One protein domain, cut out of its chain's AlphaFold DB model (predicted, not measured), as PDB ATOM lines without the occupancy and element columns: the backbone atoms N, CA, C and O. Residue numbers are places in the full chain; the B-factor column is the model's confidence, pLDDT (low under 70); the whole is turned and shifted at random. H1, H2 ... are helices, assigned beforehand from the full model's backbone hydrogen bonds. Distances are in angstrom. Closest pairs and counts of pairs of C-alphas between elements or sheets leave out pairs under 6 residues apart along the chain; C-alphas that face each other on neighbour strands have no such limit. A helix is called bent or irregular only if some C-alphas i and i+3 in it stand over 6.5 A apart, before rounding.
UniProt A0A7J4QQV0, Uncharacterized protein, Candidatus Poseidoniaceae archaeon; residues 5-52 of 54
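AT A GLANCE: This is residues 5 to 52 of the 54 residues of an uncharacterized protein of Candidatus Poseidoniaceae archaeon (UniProt A0A7J4QQV0). Picture one long straight helix, H3, with a small body at its first end; residues 38 to 52, of which 38 to 50 belong to H3, stick out from that body as a free arm. In that body a second helix, H1, runs crosswise to H3 without reaching it, and the very short H2 lies at the turn of the chain between the two. The printed part has 48 residues with three named helices, in the order H1, H2, H3, and no named strand; the class is all helix. The whole is loose, with a radius of gyration of the C-alphas of 13.0 A, and elongated, spanning 35 by 22 by 21 A.

HOW THE PARTS SIT: Start at the first printed residue with H1, residues 5 to 19, and go on to H2, residues 25 to 28. They are close but not clearly touching: the closest C-alphas are those of Glu 8 and Ser 25, 7.4 A apart. Next comes H3, residues 31 to 50, which is also close to H2 but not clearly touching it; here the closest C-alphas are those of Phe 27 and Gly 33, at 5.6 A. H1 and H3 are apart, with no C-alpha of the one within 8 A of the other. Look at the backbone O and N atoms: in H3 every O i to N i+4 pair is within hydrogen-bond range, in H1 9 of 11 are, and H2 is too short for such a pair.

IN THESE COORDINATES: Find C-alpha 5 at (219.041, 184.299, 191.143); from there H1 runs 19.7 A to C-alpha 19 at (217.472, 190.902, 209.670). H1 is irregular, but only just: C-alphas 14 and 17 are 6.6 A apart. H2 covers four residues, from Ser 25 to Lys 28. Then look for C-alpha 31 at (201.666, 189.621, 201.005), where H3, the longest helix, begins; it runs 28.9 A to C-alpha 50 at (213.666, 215.850, 201.752).

THE WHOLE: The two C-alphas farthest apart are those of Lys 26 and Gly 52, 35.6 A. Without residues 38 to 52, which stand free, the body of 33 residues spans 22 by 21 by 12 A, with a radius of gyration of 9.4 A. The printed part has no cut, and both links, H1 to H2 and H2 to H3, are tight. In the B-factor column you will find a mean pLDDT of the printed part of 77.7; residues 19 to 21 and 23 to 30 are under 70, and H2 has a mean of 57.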
ATOM      1  N   GLY A   5     219.188 185.176 189.978       71.00
ATOM      2  CA  GLY A   5     219.041 184.299 191.143       71.00
ATOM      3  C   GLY A   5     220.289 184.218 192.029       71.00
ATOM      4  O   GLY A   5     220.162 184.210 193.244       71.00
ATOM      5  N   GLU A   6     221.486 184.241 191.440       75.81
ATOM      6  CA  GLU A   6     222.754 184.211 192.183       75.81
ATOM      7  C   GLU A   6     223.004 185.540 192.916       75.81
ATOM      8  O   GLU A   6     223.541 185.567 194.018       75.81
ATOM      9  N   ILE A   7     222.551 186.652 192.328       77.06
ATOM     10  CA  ILE A   7     222.603 187.980 192.951       77.06
ATOM     11  C   ILE A   7     221.597 188.063 194.106       77.06
ATOM     12  O   ILE A   7     221.930 188.597 195.158       77.06
ATOM     13  N   GLU A   8     220.379 187.533 193.936       70.56
ATOM     14  CA  GLU A   8     219.384 187.483 195.016       70.56
ATOM     15  C   GLU A   8     219.862 186.629 196.197       70.56
ATOM     16  O   GLU A   8     219.583 186.974 197.343       70.56
ATOM     17  N   GLU A   9     220.593 185.546 195.935       78.31
ATOM     18  CA  GLU A   9     221.096 184.641 196.970       78.31
ATOM     19  C   GLU A   9     222.263 185.250 197.767       78.31
ATOM     20  O   GLU A   9     222.233 185.205 198.997       78.31
ATOM     21  N   ASP A  10     223.211 185.922 197.099       80.69
ATOM     22  CA  ASP A  10     224.288 186.697 197.749       80.69
ATOM     23  C   ASP A  10     223.728 187.847 198.603       80.69
ATOM     24  O   ASP A  10     224.148 188.070 199.743       80.69
ATOM     25  N   LEU A  11     222.716 188.550 198.084       75.88
ATOM     26  CA  LEU A  11     222.069 189.643 198.803       75.88
ATOM     27  C   LEU A  11     221.268 189.136 200.006       75.88
ATOM     28  O   LEU A  11     221.242 189.787 201.051       75.88
ATOM     29  N   ALA A  12     220.634 187.967 199.879       75.81
ATOM     30  CA  ALA A  12     219.923 187.328 200.977       75.81
ATOM     31  C   ALA A  12     220.874 186.885 202.093       75.81
ATOM     32  O   ALA A  12     220.574 187.094 203.265       75.81
ATOM     33  N   GLU A  13     222.031 186.329 201.740       82.06
ATOM     34  CA  GLU A  13     223.052 185.908 202.701       82.06
ATOM     35  C   GLU A  13     223.658 187.097 203.460       82.06
ATOM     36  O   GLU A  13     223.835 187.038 204.673       82.06
ATOM     37  N   LYS A  14     223.877 188.232 202.783       79.56
ATOM     38  CA  LYS A  14     224.320 189.479 203.432       79.56
ATOM     39  C   LYS A  14     223.258 190.115 204.328       79.56
ATOM     40  O   LYS A  14     223.605 190.800 205.288       79.56
ATOM     41  N   ALA A  15     221.979 189.931 204.011       75.88
ATOM     42  CA  ALA A  15     220.873 190.516 204.763       75.88
ATOM     43  C   ALA A  15     220.450 189.668 205.976       75.88
ATOM     44  O   ALA A  15     219.963 190.226 206.957       75.88
ATOM     45  N   GLU A  16     220.671 188.350 205.945       76.69
ATOM     46  CA  GLU A  16     220.409 187.425 207.058       76.69
ATOM     47  C   GLU A  16     221.007 187.871 208.410       76.69
ATOM     48  O   GLU A  16     220.247 187.925 209.378       76.69
ATOM     49  N   PRO A  17     222.290 188.277 208.528       78.81
ATOM     50  CA  PRO A  17     222.852 188.731 209.805       78.81
ATOM     51  C   PRO A  17     222.272 190.064 210.301       78.81
ATOM     52  O   PRO A  17     222.374 190.372 211.484       78.81
ATOM     53  N   ILE A  18     221.672 190.860 209.413       77.12
ATOM     54  CA  ILE A  18     221.091 192.168 209.747       77.12
ATOM     55  C   ILE A  18     219.628 192.002 210.169       77.12
ATOM     56  O   ILE A  18     219.154 192.668 211.085       77.12
ATOM     57  N   LEU A  19     218.907 191.109 209.489       64.31
ATOM     58  CA  LEU A  19     217.472 190.902 209.670       64.31
ATOM     59  C   LEU A  19     217.144 189.729 210.606       64.31
ATOM     60  O   LEU A  19     215.997 189.601 211.026       64.31
ATOM     61  N   GLY A  20     218.109 188.856 210.912       69.31
ATOM     62  CA  GLY A  20     217.914 187.624 211.690       69.31
ATOM     63  C   GLY A  20     217.131 186.531 210.951       69.31
ATOM     64  O   GLY A  20     216.875 185.464 211.505       69.31
ATOM     65  N   ILE A  21     216.736 186.793 209.702       67.75
ATOM     66  CA  ILE A  21     215.981 185.896 208.828       67.75
ATOM     67  C   ILE A  21     216.584 185.945 207.427       67.75
ATOM     68  O   ILE A  21     216.869 187.032 206.926       67.75
ATOM     69  N   LYS A  22     216.744 184.792 206.763       74.06
ATOM     70  CA  LYS A  22     217.170 184.758 205.358       74.06
ATOM     71  C   LYS A  22     216.031 185.281 204.485       74.06
ATOM     72  O   LYS A  22     214.998 184.606 204.389       74.06
ATOM     73  N   PRO A  23     216.166 186.435 203.809       63.66
ATOM     74  CA  PRO A  23     215.141 186.906 202.898       63.66
ATOM     75  C   PRO A  23     215.233 186.084 201.608       63.66
ATOM     76  O   PRO A  23     215.840 186.477 200.621       63.66
ATOM     77  N   SER A  24     214.651 184.885 201.626       64.44
ATOM     78  CA  SER A  24     214.532 184.041 200.437       64.44
ATOM     79  C   SER A  24     213.527 184.654 199.459       64.44
ATOM     80  O   SER A  24     212.547 185.271 199.870       64.44
ATOM     81  N   SER A  25     213.701 184.415 198.158       57.78
ATOM     82  CA  SER A  25     212.798 184.856 197.078       57.78
ATOM     83  C   SER A  25     211.306 184.512 197.326       57.78
ATOM     84  O   SER A  25     210.409 185.185 196.818       57.78
ATOM     85  N   LYS A  26     210.994 183.528 198.190       55.41
ATOM     86  CA  LYS A  26     209.618 183.255 198.666       55.41
ATOM     87  C   LYS A  26     209.021 184.381 199.526       55.41
ATOM     88  O   LYS A  26     207.824 184.631 199.435       55.41
ATOM     89  N   PHE A  27     209.839 185.088 200.305       58.62
ATOM     90  CA  PHE A  27     209.449 186.248 201.113       58.62
ATOM     91  C   PHE A  27     208.982 187.419 200.232       58.62
ATOM     92  O   PHE A  27     208.004 188.092 200.551       58.62
ATOM     93  N   LYS A  28     209.607 187.578 199.054       57.75
ATOM     94  CA  LYS A  28     209.227 188.546 198.007       57.75
ATOM     95  C   LYS A  28     207.890 188.219 197.323       57.75
ATOM     96  O   LYS A  28     207.267 189.117 196.770       57.75
ATOM     97  N   ARG A  29     207.445 186.953 197.345       59.06
ATOM     98  CA  ARG A  29     206.226 186.480 196.653       59.06
ATOM     99  C   ARG A  29     204.968 186.467 197.527       59.06
ATOM    100  O   ARG A  29     203.886 186.203 197.013       59.06
ATOM    101  N   GLY A  30     205.096 186.723 198.828       69.00
ATOM    102  CA  GLY A  30     203.965 186.778 199.755       69.00
ATOM    103  C   GLY A  30     203.403 188.193 199.956       69.00
ATOM    104  O   GLY A  30     204.042 189.175 199.577       69.00
ATOM    105  N   PRO A  31     202.249 188.325 200.637       74.69
ATOM    106  CA  PRO A  31     201.666 189.621 201.005       74.69
ATOM    107  C   PRO A  31     202.613 190.483 201.856       74.69
ATOM    108  O   PRO A  31     202.593 191.707 201.757       74.69
ATOM    109  N   ILE A  32     203.507 189.851 202.625       78.69
ATOM    110  CA  ILE A  32     204.571 190.529 203.376       78.69
ATOM    111  C   ILE A  32     205.561 191.241 202.439       78.69
ATOM    112  O   ILE A  32     205.961 192.369 202.720       78.69
ATOM    113  N   GLY A  33     205.933 190.624 201.313       73.94
ATOM    114  CA  GLY A  33     206.867 191.214 200.350       73.94
ATOM    115  C   GLY A  33     206.318 192.493 199.722       73.94
ATOM    116  O   GLY A  33     207.046 193.474 199.586       73.94
ATOM    117  N   ILE A  34     205.015 192.512 199.427       80.81
ATOM    118  CA  ILE A  34     204.306 193.702 198.935       80.81
ATOM    119  C   ILE A  34     204.335 194.806 199.994       80.81
ATOM    120  O   ILE A  34     204.656 195.950 199.683       80.81
ATOM    121  N   LEU A  35     204.054 194.458 201.251       81.44
ATOM    122  CA  LEU A  35     204.031 195.407 202.362       81.44
ATOM    123  C   LEU A  35     205.395 196.087 202.548       81.44
ATOM    124  O   LEU A  35     205.474 197.308 202.652       81.44
ATOM    125  N   ILE A  36     206.479 195.310 202.496       83.31
ATOM    126  CA  ILE A  36     207.854 195.819 202.596       83.31
ATOM    127  C   ILE A  36     208.206 196.697 201.399       83.31
ATOM    128  O   ILE A  36     208.817 197.748 201.571       83.31
ATOM    129  N   TYR A  37     207.801 196.300 200.191       81.25
ATOM    130  CA  TYR A  37     208.066 197.080 198.985       81.25
ATOM    131  C   TYR A  37     207.382 198.452 199.032       81.25
ATOM    132  O   TYR A  37     208.007 199.465 198.725       81.25
ATOM    133  N   VAL A  38     206.126 198.498 199.486       87.81
ATOM    134  CA  VAL A  38     205.364 199.742 199.672       87.81
ATOM    135  C   VAL A  38     206.014 200.626 200.736       87.81
ATOM    136  O   VAL A  38     206.224 201.812 200.490       87.81
ATOM    137  N   VAL A  39     206.391 200.064 201.888       90.12
ATOM    138  CA  VAL A  39     207.070 200.813 202.959       90.12
ATOM    139  C   VAL A  39     208.406 201.382 202.472       90.12
ATOM    140  O   VAL A  39     208.655 202.573 202.652       90.12
ATOM    141  N   CYS A  40     209.231 200.583 201.789       87.19
ATOM    142  CA  CYS A  40     210.474 201.060 201.176       87.19
ATOM    143  C   CYS A  40     210.223 202.177 200.158       87.19
ATOM    144  O   CYS A  40     210.945 203.172 200.162       87.19
ATOM    145  N   GLY A  41     209.194 202.048 199.316       88.94
ATOM    146  CA  GLY A  41     208.812 203.079 198.354       88.94
ATOM    147  C   GLY A  41     208.441 204.402 199.028       88.94
ATOM    148  O   GLY A  41     208.912 205.455 198.606       88.94
ATOM    149  N   ILE A  42     207.663 204.356 200.114       93.94
ATOM    150  CA  ILE A  42     207.276 205.546 200.888       93.94
ATOM    151  C   ILE A  42     208.502 206.195 201.539       93.94
ATOM    152  O   ILE A  42     208.683 207.406 201.431       93.94
ATOM    153  N   VAL A  43     209.365 205.404 202.182       91.50
ATOM    154  CA  VAL A  43     210.585 205.913 202.826       91.50
ATOM    155  C   VAL A  43     211.512 206.556 201.796       91.50
ATOM    156  O   VAL A  43     211.997 207.667 202.015       91.50
ATOM    157  N   ALA A  44     211.715 205.903 200.650       88.44
ATOM    158  CA  ALA A  44     212.509 206.444 199.556       88.44
ATOM    159  C   ALA A  44     211.904 207.743 199.008       88.44
ATOM    160  O   ALA A  44     212.632 208.710 198.812       88.44
ATOM    161  N   PHE A  45     210.582 207.802 198.827       91.06
ATOM    162  CA  PHE A  45     209.887 208.998 198.352       91.06
ATOM    163  C   PHE A  45     210.033 210.183 199.315       91.06
ATOM    164  O   PHE A  45     210.359 211.290 198.889       91.06
ATOM    165  N   ILE A  46     209.858 209.958 200.621       91.81
ATOM    166  CA  ILE A  46     210.067 210.994 201.644       91.81
ATOM    167  C   ILE A  46     211.528 211.454 201.648       91.81
ATOM    168  O   ILE A  46     211.792 212.653 201.709       91.81
ATOM    169  N   SER A  47     212.470 210.517 201.534       87.44
ATOM    170  CA  SER A  47     213.906 210.817 201.508       87.44
ATOM    171  C   SER A  47     214.289 211.639 200.274       87.44
ATOM    172  O   SER A  47     214.999 212.633 200.396       87.44
ATOM    173  N   LEU A  48     213.765 211.281 199.099       88.88
ATOM    174  CA  LEU A  48     213.958 212.010 197.840       88.88
ATOM    175  C   LEU A  48     213.374 213.426 197.901       88.88
ATOM    176  O   LEU A  48     214.032 214.377 197.484       88.88
ATOM    177  N   ARG A  49     212.177 213.578 198.478       88.19
ATOM    178  CA  ARG A  49     211.549 214.887 198.691       88.19
ATOM    179  C   ARG A  49     212.340 215.741 199.683       88.19
ATOM    180  O   ARG A  49     212.557 216.921 199.444       88.19
ATOM    181  N   SER A  50     212.818 215.150 200.779       85.88
ATOM    182  CA  SER A  50     213.666 215.850 201.752       85.88
ATOM    183  C   SER A  50     215.015 216.265 201.165       85.88
ATOM    184  O   SER A  50     215.591 217.250 201.615       85.88
ATOM    185  N   ALA A  51     215.519 215.526 200.175       88.12
ATOM    186  CA  ALA A  51     216.730 215.862 199.437       88.12
ATOM    187  C   ALA A  51     216.500 216.923 198.341       88.12
ATOM    188  O   ALA A  51     217.454 217.298 197.662       88.12
ATOM    189  N   GLY A  52     215.263 217.402 198.149       87.50
ATOM    190  CA  GLY A  52     214.923 218.412 197.142       87.50
ATOM    191  C   GLY A  52     214.990 217.904 195.700       87.50
ATOM    192  O   GLY A  52     215.067 218.703 194.772       87.50
TER     193      GLY A  52